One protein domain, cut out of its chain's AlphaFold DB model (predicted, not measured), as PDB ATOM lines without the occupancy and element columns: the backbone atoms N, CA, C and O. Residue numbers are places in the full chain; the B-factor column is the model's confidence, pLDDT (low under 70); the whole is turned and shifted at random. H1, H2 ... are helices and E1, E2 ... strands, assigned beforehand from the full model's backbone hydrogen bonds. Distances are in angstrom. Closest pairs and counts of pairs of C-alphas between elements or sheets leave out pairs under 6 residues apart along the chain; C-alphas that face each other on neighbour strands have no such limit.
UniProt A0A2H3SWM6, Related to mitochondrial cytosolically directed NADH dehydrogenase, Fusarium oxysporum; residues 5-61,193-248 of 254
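This is residues 5 to 61 and 193 to 248 of the 254 residues of the protein "Related to mitochondrial cytosolically directed NADH dehydrogenase" of Fusarium oxysporum (UniProt A0A2H3SWM6). Look for two separate lobes: a flat three-stranded sheet, E4 E5 E6, sandwiched between helix H1 along one face and helix H2 across the other, and a smaller lobe made of the bare three-stranded sheet E1 E2 E3. H3 follows H2 beyond the first lobe, and its residues 239 to 247, with Gly 248, stick out. The 113 printed residues hold three named helices and six named strands, in the order H1 E1 E2 E3 E4 E5 E6 H2 H3, a mixed class of helices and strands. Both sheets are antiparallel and run in chain order; the whole is loose, with a radius of gyration of the C-alphas of 18.8 A and spans of 49 by 35 by 27 A.

Start with E4, residues 193 to 196, E5, residues 202 to 206, and E6, residues 209 to 213, a meander, each strand the antiparallel neighbour of the one before. Between E4 and E5 find N 195 and O 203 at 2.8 A; between E5 and E6, N 204 and O 211 at 2.8 A. H2, residues 214 to 227, is on this sheet at a height of 8.7 A, over E4 and E5, and runs across the strands, at 67 degrees to E4 on the local plane; its closest C-alpha pair with E5 is Ala 202 and Trp 217, 4.5 A. H1, residues 5 to 16, is on the opposite face at a height of 9.9 A and runs along the strands, at 7 degrees to E6 on the local plane; these three layers are a sheet with helices on both faces. The closest C-alphas of H1 and E6 are those of Leu 6 and Ala 212, 6.7 A apart. H3, residues 231 to 247, only just touches H2, with 3 pairs of C-alphas within 8 A, the closest those of Ile 225 and Lys 234 at 5.7 A. Elsewhere, E1, residues 27 to 32, E2, residues 40 to 44, and E3, residues 51 to 53, form a second meander; see N 31 and O 41 at 3.0 A, and N 42 and O 51 at 2.8 A. In H1, H2 and H3 every O i to N i+4 pair is within hydrogen-bond range.

Find C-alpha 5 at (-60.147, 9.418, 164.369), where H1 begins its 16.7 A. E1 covers 14.9 A, E6 13.9 A, E5 13.5 A and E2 12.8 A. H2 runs 19.9 A from C-alpha 214 at (-52.307, 13.243, 150.882), and H3 runs 24.0 A to C-alpha 247 at (-37.926, 28.079, 144.567).

The two farthest C-alphas, those of Asp 48 and Ile 231, are 52.6 A apart. Residues 62 to 192 are not printed, and C-alphas 61 and 193 stand 19.0 A apart across this cut. Of the links that are printed whole, none is long. The mean pLDDT of the printed part is 91.3, and residue 36 alone is under 70.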
ATOM      1  N   LYS A   5     -61.169  10.085 165.186       92.69
ATOM      2  CA  LYS A   5     -60.147   9.418 164.369       92.69
ATOM      3  C   LYS A   5     -59.256  10.423 163.630       92.69
ATOM      4  O   LYS A   5     -58.032  10.318 163.704       92.69
ATOM      5  N   LEU A   6     -59.849  11.409 162.961       93.12
ATOM      6  CA  LEU A   6     -59.150  12.504 162.285       93.12
ATOM      7  C   LEU A   6     -58.420  13.402 163.287       93.12
ATOM      8  O   LEU A   6     -57.309  13.861 163.009       93.12
ATOM      9  N   SER A   7     -59.008  13.607 164.469       92.38
ATOM     10  CA  SER A   7     -58.371  14.359 165.553       92.38
ATOM     11  C   SER A   7     -57.099  13.658 166.044       92.38
ATOM     12  O   SER A   7     -56.032  14.272 166.043       92.38
ATOM     13  N   SER A   8     -57.164  12.358 166.360       93.50
ATOM     14  CA  SER A   8     -55.986  11.570 166.755       93.50
ATOM     15  C   SER A   8     -54.909  11.557 165.669       93.50
ATOM     16  O   SER A   8     -53.742  11.818 165.948       93.50
ATOM     17  N   TYR A   9     -55.304  11.351 164.409       94.19
ATOM     18  CA  TYR A   9     -54.384  11.399 163.272       94.19
ATOM     19  C   TYR A   9     -53.645  12.741 163.155       94.19
ATOM     20  O   TYR A   9     -52.452  12.779 162.835       94.19
ATOM     21  N   THR A  10     -54.347  13.847 163.407       94.56
ATOM     22  CA  THR A  10     -53.769  15.197 163.380       94.56
ATOM     23  C   THR A  10     -52.774  15.386 164.517       94.56
ATOM     24  O   THR A  10     -51.652  15.829 164.271       94.56
ATOM     25  N   ILE A  11     -53.141  14.971 165.735       94.31
ATOM     26  CA  ILE A  11     -52.271  15.038 166.916       94.31
ATOM     27  C   ILE A  11     -50.975  14.260 166.683       94.31
ATOM     28  O   ILE A  11     -49.885  14.785 166.913       94.31
ATOM     29  N   ASP A  12     -51.075  13.039 166.159       94.25
ATOM     30  CA  ASP A  12     -49.905  12.216 165.859       94.25
ATOM     31  C   ASP A  12     -49.046  12.819 164.740       94.25
ATOM     32  O   ASP A  12     -47.818  12.747 164.792       94.25
ATOM     33  N   THR A  13     -49.672  13.441 163.737       94.88
ATOM     34  CA  THR A  13     -48.956  14.110 162.641       94.88
ATOM     35  C   THR A  13     -48.156  15.310 163.148       94.88
ATOM     36  O   THR A  13     -46.985  15.440 162.802       94.88
ATOM     37  N   PHE A  14     -48.749  16.154 163.991       96.00
ATOM     38  CA  PHE A  14     -48.066  17.291 164.613       96.00
ATOM     39  C   PHE A  14     -46.961  16.844 165.573       96.00
ATOM     40  O   PHE A  14     -45.848  17.359 165.484       96.00
ATOM     41  N   ARG A  15     -47.197  15.810 166.393       95.19
ATOM     42  CA  ARG A  15     -46.161  15.250 167.276       95.19
ATOM     43  C   ARG A  15     -44.934  14.780 166.484       95.19
ATOM     44  O   ARG A  15     -43.811  15.078 166.872       95.19
ATOM     45  N   ARG A  16     -45.134  14.103 165.345       94.56
ATOM     46  CA  ARG A  16     -44.041  13.675 164.444       94.56
ATOM     47  C   ARG A  16     -43.283  14.839 163.799       94.56
ATOM     48  O   ARG A  16     -42.157  14.642 163.362       94.56
ATOM     49  N   GLN A  17     -43.890  16.020 163.720       94.38
ATOM     50  CA  GLN A  17     -43.269  17.244 163.202       94.38
ATOM     51  C   GLN A  17     -42.586  18.076 164.301       94.38
ATOM     52  O   GLN A  17     -42.152  19.189 164.028       94.38
ATOM     53  N   GLY A  18     -42.510  17.572 165.539       95.56
ATOM     54  CA  GLY A  18     -41.962  18.322 166.673       95.56
ATOM     55  C   GLY A  18     -42.895  19.416 167.199       95.56
ATOM     56  O   GLY A  18     -42.468  20.268 167.971       95.56
ATOM     57  N   ILE A  19     -44.173  19.410 166.802       96.06
ATOM     58  CA  ILE A  19     -45.172  20.360 167.295       96.06
ATOM     59  C   ILE A  19     -45.798  19.786 168.568       96.06
ATOM     60  O   ILE A  19     -46.473  18.752 168.550       96.06
ATOM     61  N   HIS A  20     -45.597  20.483 169.684       93.31
ATOM     62  CA  HIS A  20     -46.166  20.115 170.974       93.31
ATOM     63  C   HIS A  20     -47.573  20.693 171.128       93.31
ATOM     64  O   HIS A  20     -47.749  21.889 171.343       93.31
ATOM     65  N   ILE A  21     -48.586  19.832 171.042       93.50
ATOM     66  CA  ILE A  21     -49.978  20.225 171.276       93.50
ATOM     67  C   ILE A  21     -50.284  20.116 172.765       93.50
ATOM     68  O   ILE A  21     -50.110  19.053 173.366       93.50
ATOM     69  N   LYS A  22     -50.792  21.203 173.337       91.69
ATOM     70  CA  LYS A  22     -51.246  21.283 174.722       91.69
ATOM     71  C   LYS A  22     -52.761  21.494 174.731       91.69
ATOM     72  O   LYS A  22     -53.243  22.611 174.596       91.69
ATOM     73  N   THR A  23     -53.523  20.403 174.786       91.19
ATOM     74  CA  THR A  23     -54.990  20.447 174.939       91.19
ATOM     75  C   THR A  23     -55.360  20.682 176.398       91.19
ATOM     76  O   THR A  23     -54.605  20.253 177.260       91.19
ATOM     77  N   GLN A  24     -56.521  21.280 176.684       92.56
ATOM     78  CA  GLN A  24     -56.954  21.583 178.064       92.56
ATOM     79  C   GLN A  24     -55.963  22.495 178.811       92.56
ATOM     80  O   GLN A  24     -55.665  22.257 179.970       92.56
ATOM     81  N   HIS A  25     -55.398  23.482 178.113       94.25
ATOM     82  CA  HIS A  25     -54.544  24.504 178.715       94.25
ATOM     83  C   HIS A  25     -55.181  25.865 178.460       94.25
ATOM     84  O   HIS A  25     -55.453  26.206 177.303       94.25
ATOM     85  N   HIS A  26     -55.438  26.619 179.522       93.19
ATOM     86  CA  HIS A  26     -56.164  27.878 179.455       93.19
ATOM     87  C   HIS A  26     -55.210  29.040 179.674       93.19
ATOM     88  O   HIS A  26     -54.554  29.162 180.710       93.19
ATOM     89  N   LEU A  27     -55.137  29.910 178.669       93.12
ATOM     90  CA  LEU A  27     -54.336  31.112 178.782       93.12
ATOM     91  C   LEU A  27     -55.008  32.114 179.722       93.12
ATOM     92  O   LEU A  27     -56.176  32.440 179.527       93.12
ATOM     93  N   GLN A  28     -54.251  32.639 180.684       94.06
ATOM     94  CA  GLN A  28     -54.715  33.683 181.599       94.06
ATOM     95  C   GLN A  28     -54.207  35.067 181.207       94.06
ATOM     96  O   GLN A  28     -54.978  36.024 181.175       94.06
ATOM     97  N   SER A  29     -52.913  35.191 180.912       93.75
ATOM     98  CA  SER A  29     -52.316  36.472 180.539       93.75
ATOM     99  C   SER A  29     -51.078  36.300 179.665       93.75
ATOM    100  O   SER A  29     -50.410  35.264 179.673       93.75
ATOM    101  N   ILE A  30     -50.786  37.348 178.895       94.12
ATOM    102  CA  ILE A  30     -49.540  37.520 178.147       94.12
ATOM    103  C   ILE A  30     -48.965  38.855 178.585       94.12
ATOM    104  O   ILE A  30     -49.679  39.859 178.577       94.12
ATOM    105  N   ARG A  31     -47.684  38.876 178.940       93.31
ATOM    106  CA  ARG A  31     -46.967  40.106 179.277       93.31
ATOM    107  C   ARG A  31     -45.596  40.137 178.601       93.31
ATOM    108  O   ARG A  31     -45.052  39.072 178.302       93.31
ATOM    109  N   PRO A  32     -45.034  41.324 178.330       92.25
ATOM    110  CA  PRO A  32     -43.633  41.444 177.949       92.25
ATOM    111  C   PRO A  32     -42.724  40.843 179.020       92.25
ATOM    112  O   PRO A  32     -43.024  40.922 180.211       92.25
ATOM    113  N   ASP A  33     -41.627  40.234 178.587       89.12
ATOM    114  CA  ASP A  33     -40.590  39.755 179.489       89.12
ATOM    115  C   ASP A  33     -39.783  40.937 180.043       89.12
ATOM    116  O   ASP A  33     -39.250  41.750 179.282       89.12
ATOM    117  N   GLU A  34     -39.702  41.029 181.367       82.62
ATOM    118  CA  GLU A  34     -39.018  42.112 182.083       82.62
ATOM    119  C   GLU A  34     -37.497  41.893 182.149       82.62
ATOM    120  O   GLU A  34     -36.750  42.837 182.401       82.62
ATOM    121  N   ASP A  35     -37.015  40.694 181.801       78.12
ATOM    122  CA  ASP A  35     -35.598  40.304 181.843       78.12
ATOM    123  C   ASP A  35     -34.723  40.955 180.736       78.12
ATOM    124  O   ASP A  35     -33.593  40.529 180.482       78.12
ATOM    125  N   GLY A  36     -35.230  41.968 180.019       62.16
ATOM    126  CA  GLY A  36     -34.467  42.768 179.045       62.16
ATOM    127  C   GLY A  36     -34.142  42.081 177.709       62.16
ATOM    128  O   GLY A  36     -33.441  42.657 176.879       62.16
ATOM    129  N   LYS A  37     -34.653  40.867 177.460       70.69
ATOM    130  CA  LYS A  37     -34.362  40.064 176.248       70.69
ATOM    131  C   LYS A  37     -35.395  40.192 175.119       70.69
ATOM    132  O   LYS A  37     -35.263  39.518 174.101       70.69
ATOM    133  N   GLY A  38     -36.415  41.042 175.276       73.69
ATOM    134  CA  GLY A  38     -37.420  41.303 174.233       73.69
ATOM    135  C   GLY A  38     -38.378  40.136 173.949       73.69
ATOM    136  O   GLY A  38     -38.876  40.021 172.831       73.69
ATOM    137  N   GLY A  39     -38.611  39.259 174.932       89.06
ATOM    138  CA  GLY A  39     -39.535  38.122 174.837       89.06
ATOM    139  C   GLY A  39     -40.933  38.407 175.400       89.06
ATOM    140  O   GLY A  39     -41.232  39.506 175.862       89.06
ATOM    141  N   LEU A  40     -41.790  37.387 175.378       93.25
ATOM    142  CA  LEU A  40     -43.106  37.370 176.018       93.25
ATOM    143  C   LEU A  40     -43.147  36.272 177.084       93.25
ATOM    144  O   LEU A  40     -42.617  35.178 176.877       93.25
ATOM    145  N   LYS A  41     -43.835  36.542 178.191       94.25
ATOM    146  CA  LYS A  41     -44.204  35.555 179.205       94.25
ATOM    147  C   LYS A  41     -45.694  35.256 179.111       94.25
ATOM    148  O   LYS A  41     -46.521  36.152 178.937       94.25
ATOM    149  N   ILE A  42     -46.016  33.976 179.206       95.00
ATOM    150  CA  ILE A  42     -47.350  33.423 179.020       95.00
ATOM    151  C   ILE A  42     -47.741  32.721 180.317       95.00
ATOM    152  O   ILE A  42     -47.120  31.721 180.688       95.00
ATOM    153  N   LYS A  43     -48.787  33.213 180.982       95.19
ATOM    154  CA  LYS A  43     -49.351  32.565 182.166       95.19
ATOM    155  C   LYS A  43     -50.467  31.616 181.758       95.19
ATOM    156  O   LYS A  43     -51.479  32.041 181.195       95.19
ATOM    157  N   ILE A  44     -50.281  30.336 182.052       95.75
ATOM    158  CA  ILE A  44     -51.238  29.268 181.761       95.75
ATOM    159  C   ILE A  44     -51.790  28.774 183.092       95.75
ATOM    160  O   ILE A  44     -51.022  28.551 184.020       95.75
ATOM    161  N   GLN A  45     -53.109  28.622 183.194       94.62
ATOM    162  CA  GLN A  45     -53.780  28.274 184.448       94.62
ATOM    163  C   GLN A  45     -53.273  26.964 185.063       94.62
ATOM    164  O   GLN A  45     -53.221  26.830 186.279       94.62
ATOM    165  N   GLU A  46     -52.940  25.995 184.218       95.75
ATOM    166  CA  GLU A  46     -52.529  24.654 184.619       95.75
ATOM    167  C   GLU A  46     -51.043  24.551 184.986       95.75
ATOM    168  O   GLU A  46     -50.604  23.468 185.370       95.75
ATOM    169  N   TYR A  47     -50.262  25.624 184.827       93.44
ATOM    170  CA  TYR A  47     -48.826  25.643 185.107       93.44
ATOM    171  C   TYR A  47     -48.520  26.553 186.298       93.44
ATOM    172  O   TYR A  47     -49.074  27.646 186.405       93.44
ATOM    173  N   ASP A  48     -47.597  26.114 187.154       91.81
ATOM    174  CA  ASP A  48     -47.093  26.932 188.263       91.81
ATOM    175  C   ASP A  48     -46.170  28.054 187.753       91.81
ATOM    176  O   ASP A  48     -46.216  29.182 188.246       91.81
ATOM    177  N   ASP A  49     -45.390  27.758 186.707       92.94
ATOM    178  CA  ASP A  49     -44.434  28.678 186.092       92.94
ATOM    179  C   ASP A  49     -44.945  29.278 184.772       92.94
ATOM    180  O   ASP A  49     -45.688  28.658 184.002       92.94
ATOM    181  N   GLU A  50     -44.479  30.488 184.459       92.50
ATOM    182  CA  GLU A  50     -44.757  31.137 183.176       92.50
ATOM    183  C   GLU A  50     -43.907  30.563 182.035       92.50
ATOM    184  O   GLU A  50     -42.703  30.321 182.158       92.50
ATOM    185  N   VAL A  51     -44.520  30.430 180.858       92.88
ATOM    186  CA  VAL A  51     -43.843  29.956 179.646       92.88
ATOM    187  C   VAL A  51     -43.285  31.142 178.870       92.88
ATOM    188  O   VAL A  51     -43.993  32.111 178.604       92.88
ATOM    189  N   SER A  52     -42.018  31.062 178.465       92.44
ATOM    190  CA  SER A  52     -41.394  32.093 177.628       92.44
ATOM    191  C   SER A  52     -41.648  31.818 176.143       92.44
ATOM    192  O   SER A  52     -41.513  30.683 175.686       92.44
ATOM    193  N   ALA A  53     -41.984  32.854 175.377       92.69
ATOM    194  CA  ALA A  53     -42.199  32.772 173.936       92.69
ATOM    195  C   ALA A  53     -41.597  33.982 173.214       92.69
ATOM    196  O   ALA A  53     -41.696  35.112 173.681       92.69
ATOM    197  N   GLY A  54     -41.007  33.755 172.038       92.38
ATOM    198  CA  GLY A  54     -40.564  34.846 171.162       92.38
ATOM    199  C   GLY A  54     -41.696  35.430 170.312       92.38
ATOM    200  O   GLY A  54     -41.701  36.616 170.008       92.38
ATOM    201  N   ILE A  55     -42.671  34.600 169.927       92.06
ATOM    202  CA  ILE A  55     -43.831  34.993 169.119       92.06
ATOM    203  C   ILE A  55     -45.063  34.294 169.682       92.06
ATOM    204  O   ILE A  55     -45.034  33.088 169.933       92.06
ATOM    205  N   VAL A  56     -46.157  35.041 169.823       93.19
ATOM    206  CA  VAL A  56     -47.478  34.499 170.154       93.19
ATOM    207  C   VAL A  56     -48.439  34.806 169.016       93.19
ATOM    208  O   VAL A  56     -48.564  35.950 168.587       93.19
ATOM    209  N   VAL A  57     -49.124  33.772 168.525       94.94
ATOM    210  CA  VAL A  57     -50.174  33.897 167.509       94.94
ATOM    211  C   VAL A  57     -51.510  33.572 168.165       94.94
ATOM    212  O   VAL A  57     -51.755  32.430 168.547       94.94
ATOM    213  N   TRP A  58     -52.377  34.577 168.292       92.88
ATOM    214  CA  TRP A  58     -53.717  34.420 168.851       92.88
ATOM    215  C   TRP A  58     -54.726  34.143 167.733       92.88
ATOM    216  O   TRP A  58     -55.046  35.027 166.942       92.88
ATOM    217  N   SER A  59     -55.206  32.903 167.636       92.31
ATOM    218  CA  SER A  59     -56.058  32.445 166.526       92.31
ATOM    219  C   SER A  59     -57.459  32.007 166.965       92.31
ATOM    220  O   SER A  59     -58.082  31.185 166.293       92.31
ATOM    221  N   THR A  60     -57.933  32.474 168.122       89.19
ATOM    222  CA  THR A  60     -59.213  32.062 168.713       89.19
ATOM    223  C   THR A  60     -59.974  33.250 169.290       89.19
ATOM    224  O   THR A  60     -59.402  34.307 169.536       89.19
ATOM    225  N   GLY A  61     -61.267  33.055 169.535       85.25
ATOM    226  CA  GLY A  61     -62.159  34.072 170.072       85.25
ATOM    227  C   GLY A  61     -62.820  34.889 168.968       85.25
ATOM    228  O   GLY A  61     -62.164  35.465 168.105       85.25
ATOM    229  N   THR A 193     -66.265  19.903 156.490       92.19
ATOM    230  CA  THR A 193     -65.129  20.696 156.961       92.19
ATOM    231  C   THR A 193     -63.839  20.109 156.426       92.19
ATOM    232  O   THR A 193     -63.675  18.893 156.384       92.19
ATOM    233  N   ILE A 194     -62.900  20.969 156.046       93.94
ATOM    234  CA  ILE A 194     -61.566  20.576 155.597       93.94
ATOM    235  C   ILE A 194     -60.514  21.414 156.326       93.94
ATOM    236  O   ILE A 194     -60.728  22.602 156.556       93.94
ATOM    237  N   ALA A 195     -59.382  20.815 156.685       94.94
ATOM    238  CA  ALA A 195     -58.281  21.506 157.352       94.94
ATOM    239  C   ALA A 195     -56.926  20.982 156.865       94.94
ATOM    240  O   ALA A 195     -56.690  19.776 156.806       94.94
ATOM    241  N   TYR A 196     -56.025  21.902 156.521       95.25
ATOM    242  CA  TYR A 196     -54.637  21.573 156.207       95.25
ATOM    243  C   TYR A 196     -53.843  21.393 157.501       95.25
ATOM    244  O   TYR A 196     -53.946  22.223 158.399       95.25
ATOM    245  N   ILE A 197     -53.037  20.333 157.587       95.38
ATOM    246  CA  ILE A 197     -52.285  19.975 158.803       95.38
ATOM    247  C   ILE A 197     -50.769  19.905 158.550       95.38
ATOM    248  O   ILE A 197     -50.036  19.202 159.244       95.38
ATOM    249  N   GLY A 198     -50.280  20.609 157.526       92.69
ATOM    250  CA  GLY A 198     -48.854  20.639 157.199       92.69
ATOM    251  C   GLY A 198     -48.376  19.431 156.389       92.69
ATOM    252  O   GLY A 198     -49.095  18.455 156.175       92.69
ATOM    253  N   SER A 199     -47.133  19.512 155.908       90.56
ATOM    254  CA  SER A 199     -46.425  18.419 155.221       90.56
ATOM    255  C   SER A 199     -47.236  17.700 154.133       90.56
ATOM    256  O   SER A 199     -47.212  16.471 154.046       90.56
ATOM    257  N   TRP A 200     -47.961  18.457 153.299       92.12
ATOM    258  CA  TRP A 200     -48.772  17.910 152.198       92.12
ATOM    259  C   TRP A 200     -49.889  16.958 152.670       92.12
ATOM    260  O   TRP A 200     -50.286  16.039 151.953       92.12
ATOM    261  N   ARG A 201     -50.387  17.147 153.898       95.00
ATOM    262  CA  ARG A 201     -51.477  16.366 154.495       95.00
ATOM    263  C   ARG A 201     -52.616  17.293 154.899       95.00
ATOM    264  O   ARG A 201     -52.400  18.417 155.349       95.00
ATOM    265  N   ALA A 202     -53.838  16.808 154.745       96.50
ATOM    266  CA  ALA A 202     -55.036  17.477 155.226       96.50
ATOM    267  C   ALA A 202     -55.984  16.456 155.857       96.50
ATOM    268  O   ALA A 202     -55.786  15.244 155.728       96.50
ATOM    269  N   ILE A 203     -57.011  16.959 156.522       96.00
ATOM    270  CA  ILE A 203     -58.176  16.198 156.960       96.00
ATOM    271  C   ILE A 203     -59.424  16.809 156.332       96.00
ATOM    272  O   ILE A 203     -59.513  18.024 156.147       96.00
ATOM    273  N   ALA A 204     -60.377  15.962 155.980       94.31
ATOM    274  CA  ALA A 204     -61.660  16.342 155.424       94.31
ATOM    275  C   ALA A 204     -62.747  15.488 156.076       94.31
ATOM    276  O   ALA A 204     -62.559  14.292 156.270       94.31
ATOM    277  N   GLN A 205     -63.875  16.100 156.409       92.94
ATOM    278  CA  GLN A 205     -65.045  15.437 156.968       92.94
ATOM    279  C   GLN A 205     -66.275  15.925 156.218       92.94
ATOM    280  O   GLN A 205     -66.536  17.125 156.199       92.94
ATOM    281  N   SER A 206     -67.041  15.004 155.643       88.00
ATOM    282  CA  SER A 206     -68.336  15.285 155.026       88.00
ATOM    283  C   SER A 206     -69.390  14.392 155.664       88.00
ATOM    284  O   SER A 206     -69.278  13.179 155.552       88.00
ATOM    285  N   SER A 207     -70.388  14.980 156.332       77.81
ATOM    286  CA  SER A 207     -71.480  14.304 157.057       77.81
ATOM    287  C   SER A 207     -71.037  13.112 157.931       77.81
ATOM    288  O   SER A 207     -70.816  13.292 159.126       77.81
ATOM    289  N   SER A 208     -70.854  11.920 157.355       73.88
ATOM    290  CA  SER A 208     -70.445  10.679 158.026       73.88
ATOM    291  C   SER A 208     -69.046  10.169 157.654       73.88
ATOM    292  O   SER A 208     -68.496   9.343 158.379       73.88
ATOM    293  N   GLU A 209     -68.444  10.639 156.561       84.38
ATOM    294  CA  GLU A 209     -67.178  10.112 156.048       84.38
ATOM    295  C   GLU A 209     -66.010  11.063 156.323       84.38
ATOM    296  O   GLU A 209     -66.068  12.268 156.057       84.38
ATOM    297  N   GLY A 210     -64.932  10.496 156.865       89.62
ATOM    298  CA  GLY A 210     -63.682  11.189 157.146       89.62
ATOM    299  C   GLY A 210     -62.562  10.714 156.225       89.62
ATOM    300  O   GLY A 210     -62.334   9.514 156.073       89.62
ATOM    301  N   LEU A 211     -61.813  11.656 155.657       93.12
ATOM    302  CA  LEU A 211     -60.639  11.395 154.833       93.12
ATOM    303  C   LEU A 211     -59.421  12.125 155.400       93.12
ATOM    304  O   LEU A 211     -59.490  13.300 155.754       93.12
ATOM    305  N   ALA A 212     -58.277  11.444 155.438       94.25
ATOM    306  CA  ALA A 212     -57.030  11.993 155.957       94.25
ATOM    307  C   ALA A 212     -55.843  11.737 155.022       94.25
ATOM    308  O   ALA A 212     -55.775  10.731 154.317       94.25
ATOM    309  N   GLY A 213     -54.862  12.636 155.065       94.31
ATOM    310  CA  GLY A 213     -53.566  12.481 154.411       94.31
ATOM    311  C   GLY A 213     -53.445  13.191 153.074       94.31
ATOM    312  O   GLY A 213     -53.991  14.277 152.881       94.31
ATOM    313  N   ARG A 214     -52.651  12.612 152.168       94.69
ATOM    314  CA  ARG A 214     -52.307  13.243 150.882       94.69
ATOM    315  C   ARG A 214     -53.505  13.347 149.942       94.69
ATOM    316  O   ARG A 214     -53.641  14.349 149.254       94.69
ATOM    317  N   LEU A 215     -54.404  12.362 149.955       94.06
ATOM    318  CA  LEU A 215     -55.620  12.421 149.142       94.06
ATOM    319  C   LEU A 215     -56.552  13.546 149.618       94.06
ATOM    320  O   LEU A 215     -57.004  14.358 148.815       94.06
ATOM    321  N   ALA A 216     -56.743  13.665 150.936       94.12
ATOM    322  CA  ALA A 216     -57.449  14.802 151.525       94.12
ATOM    323  C   ALA A 216     -56.769  16.137 151.192       94.12
ATOM    324  O   ALA A 216     -57.451  17.134 150.987       94.12
ATOM    325  N   TRP A 217     -55.437  16.171 151.100       95.12
ATOM    326  CA  TRP A 217     -54.700  17.372 150.705       95.12
ATOM    327  C   TRP A 217     -54.962  17.782 149.249       95.12
ATOM    328  O   TRP A 217     -55.150  18.970 148.988       95.12
ATOM    329  N   VAL A 218     -55.047  16.829 148.314       94.12
ATOM    330  CA  VAL A 218     -55.436  17.119 146.920       94.12
ATOM    331  C   VAL A 218     -56.862  17.668 146.865       94.12
ATOM    332  O   VAL A 218     -57.093  18.706 146.241       94.12
ATOM    333  N   LEU A 219     -57.805  17.033 147.572       93.00
ATOM    334  CA  LEU A 219     -59.183  17.529 147.670       93.00
ATOM    335  C   LEU A 219     -59.239  18.935 148.272       93.00
ATOM    336  O   LEU A 219     -59.939  19.800 147.752       93.00
ATOM    337  N   TRP A 220     -58.461  19.184 149.328       94.19
ATOM    338  CA  TRP A 220     -58.351  20.497 149.955       94.19
ATOM    339  C   TRP A 220     -57.864  21.549 148.948       94.19
ATOM    340  O   TRP A 220     -58.525  22.570 148.766       94.19
ATOM    341  N   ARG A 221     -56.777  21.283 148.208       92.62
ATOM    342  CA  ARG A 221     -56.262  22.188 147.162       92.62
ATOM    343  C   ARG A 221     -57.330  22.486 146.100       92.62
ATOM    344  O   ARG A 221     -57.559  23.652 145.774       92.62
ATOM    345  N   GLY A 222     -58.007  21.452 145.597       92.06
ATOM    346  CA  GLY A 222     -59.059  21.591 144.585       92.06
ATOM    347  C   GLY A 222     -60.263  22.400 145.077       92.06
ATOM    348  O   GLY A 222     -60.748  23.290 144.373       92.06
ATOM    349  N   ALA A 223     -60.713  22.159 146.310       90.19
ATOM    350  CA  ALA A 223     -61.828  22.882 146.917       90.19
ATOM    351  C   ALA A 223     -61.549  24.392 147.035       90.19
ATOM    352  O   ALA A 223     -62.414  25.205 146.712       90.19
ATOM    353  N   TYR A 224     -60.342  24.793 147.441       88.38
ATOM    354  CA  TYR A 224     -59.999  26.216 147.556       88.38
ATOM    355  C   TYR A 224     -59.821  26.907 146.199       88.38
ATOM    356  O   TYR A 224     -60.247  28.052 146.047       88.38
ATOM    357  N   ILE A 225     -59.267  26.223 145.190       89.69
ATOM    358  CA  ILE A 225     -59.209  26.777 143.827       89.69
ATOM    359  C   ILE A 225     -60.621  27.004 143.290       89.69
ATOM    360  O   ILE A 225     -60.933  28.083 142.790       89.69
ATOM    361  N   THR A 226     -61.492  26.003 143.396       87.38
ATOM    362  CA  THR A 226     -62.854  26.091 142.853       87.38
ATOM    363  C   THR A 226     -63.685  27.165 143.551       87.38
ATOM    364  O   THR A 226     -64.376  27.921 142.864       87.38
ATOM    365  N   ARG A 227     -63.556  27.296 144.882       84.69
ATOM    366  CA  ARG A 227     -64.262  28.300 145.699       84.69
ATOM    367  C   ARG A 227     -63.677  29.714 145.634       84.69
ATOM    368  O   ARG A 227     -64.329  30.644 146.101       84.69
ATOM    369  N   SER A 228     -62.486  29.904 145.068       84.12
ATOM    370  CA  SER A 228     -61.922  31.243 144.873       84.12
ATOM    371  C   SER A 228     -62.822  32.082 143.955       84.12
ATOM    372  O   SER A 228     -63.282  31.605 142.917       84.12
ATOM    373  N   MET A 229     -63.092  33.332 144.341       79.19
ATOM    374  CA  MET A 229     -64.121  34.164 143.698       79.19
ATOM    375  C   MET A 229     -63.729  34.685 142.308       79.19
ATOM    376  O   MET A 229     -64.602  34.937 141.487       79.19
ATOM    377  N   SER A 230     -62.431  34.841 142.023       89.81
ATOM    378  CA  SER A 230     -61.936  35.469 140.788       89.81
ATOM    379  C   SER A 230     -61.019  34.537 140.003       89.81
ATOM    380  O   SER A 230     -60.156  33.880 140.585       89.81
ATOM    381  N   ILE A 231     -61.158  34.528 138.673       88.75
ATOM    382  CA  ILE A 231     -60.268  33.789 137.757       88.75
ATOM    383  C   ILE A 231     -58.818  34.241 137.945       88.75
ATOM    384  O   ILE A 231     -57.925  33.402 138.029       88.75
ATOM    385  N   ARG A 232     -58.589  35.552 138.116       91.62
ATOM    386  CA  ARG A 232     -57.258  36.091 138.421       91.62
ATOM    387  C   ARG A 232     -56.692  35.448 139.683       91.62
ATOM    388  O   ARG A 232     -55.575  34.951 139.658       91.62
ATOM    389  N   ASN A 233     -57.477  35.389 140.760       89.50
ATOM    390  CA  ASN A 233     -57.027  34.771 142.009       89.50
ATOM    391  C   ASN A 233     -56.765  33.272 141.834       89.50
ATOM    392  O   ASN A 233     -55.794  32.767 142.385       89.50
ATOM    393  N   LYS A 234     -57.583  32.559 141.052       91.81
ATOM    394  CA  LYS A 234     -57.355  31.137 140.747       91.81
ATOM    395  C   LYS A 234     -56.013  30.918 140.050       91.81
ATOM    396  O   LYS A 234     -55.247  30.061 140.482       91.81
ATOM    397  N   ILE A 235     -55.713  31.717 139.025       92.44
ATOM    398  CA  ILE A 235     -54.443  31.647 138.288       92.44
ATOM    399  C   ILE A 235     -53.274  32.021 139.206       92.44
ATOM    400  O   ILE A 235     -52.309  31.268 139.295       92.44
ATOM    401  N   MET A 236     -53.378  33.128 139.949       92.25
ATOM    402  CA  MET A 236     -52.319  33.578 140.862       92.25
ATOM    403  C   MET A 236     -52.002  32.535 141.936       92.25
ATOM    404  O   MET A 236     -50.835  32.288 142.226       92.25
ATOM    405  N   VAL A 237     -53.016  31.874 142.499       91.69
ATOM    406  CA  VAL A 237     -52.819  30.795 143.478       91.69
ATOM    407  C   VAL A 237     -52.015  29.641 142.875       91.69
ATOM    408  O   VAL A 237     -51.077  29.167 143.512       91.69
ATOM    409  N   LEU A 238     -52.326  29.223 141.644       91.44
ATOM    410  CA  LEU A 238     -51.575  28.172 140.949       91.44
ATOM    411  C   LEU A 238     -50.125  28.587 140.678       91.44
ATOM    412  O   LEU A 238     -49.211  27.819 140.971       91.44
ATOM    413  N   VAL A 239     -49.911  29.812 140.188       93.12
ATOM    414  CA  VAL A 239     -48.568  30.361 139.948       93.12
ATOM    415  C   VAL A 239     -47.760  30.374 141.243       93.12
ATOM    416  O   VAL A 239     -46.655  29.843 141.275       93.12
ATOM    417  N   HIS A 240     -48.321  30.893 142.338       91.81
ATOM    418  CA  HIS A 240     -47.635  30.906 143.630       91.81
ATOM    419  C   HIS A 240     -47.297  29.504 144.128       91.81
ATOM    420  O   HIS A 240     -46.244  29.314 144.732       91.81
ATOM    421  N   TRP A 241     -48.148  28.509 143.883       91.38
ATOM    422  CA  TRP A 241     -47.848  27.130 144.257       91.38
ATOM    423  C   TRP A 241     -46.685  26.550 143.461       91.38
ATOM    424  O   TRP A 241     -45.841  25.893 144.061       91.38
ATOM    425  N   ILE A 242     -46.621  26.824 142.156       93.44
ATOM    426  CA  ILE A 242     -45.513  26.401 141.290       93.44
ATOM    427  C   ILE A 242     -44.217  27.094 141.716       93.44
ATOM    428  O   ILE A 242     -43.218  26.419 141.935       93.44
ATOM    429  N   VAL A 243     -44.245  28.415 141.913       93.69
ATOM    430  CA  VAL A 243     -43.085  29.190 142.386       93.69
ATOM    431  C   VAL A 243     -42.609  28.672 143.741       93.69
ATOM    432  O   VAL A 243     -41.429  28.388 143.898       93.69
ATOM    433  N   THR A 244     -43.522  28.458 144.694       91.19
ATOM    434  CA  THR A 244     -43.169  27.921 146.020       91.19
ATOM    435  C   THR A 244     -42.591  26.511 145.931       91.19
ATOM    436  O   THR A 244     -41.750  26.132 146.739       91.19
ATOM    437  N   TRP A 245     -43.060  25.709 144.975       89.81
ATOM    438  CA  TRP A 245     -42.560  24.356 144.766       89.81
ATOM    439  C   TRP A 245     -41.168  24.343 144.117       89.81
ATOM    440  O   TRP A 245     -40.334  23.545 144.532       89.81
ATOM    441  N   LEU A 246     -40.902  25.239 143.159       93.38
ATOM    442  CA  LEU A 246     -39.615  25.347 142.461       93.38
ATOM    443  C   LEU A 246     -38.534  26.051 143.291       93.38
ATOM    444  O   LEU A 246     -37.396  25.597 143.324       93.38
ATOM    445  N   PHE A 247     -38.884  27.159 143.940       93.75
ATOM    446  CA  PHE A 247     -37.926  28.079 144.567       93.75
ATOM    447  C   PHE A 247     -38.034  28.124 146.094       93.75
ATOM    448  O   PHE A 247     -37.256  28.807 146.753       93.75
ATOM    449  N   GLY A 248     -38.986  27.394 146.675       89.88
ATOM    450  CA  GLY A 248     -39.308  27.513 148.091       89.88
ATOM    451  C   GLY A 248     -40.165  28.743 148.394       89.88
ATOM    452  O   GLY A 248     -40.563  29.510 147.515       89.88
TER     453      GLY A 248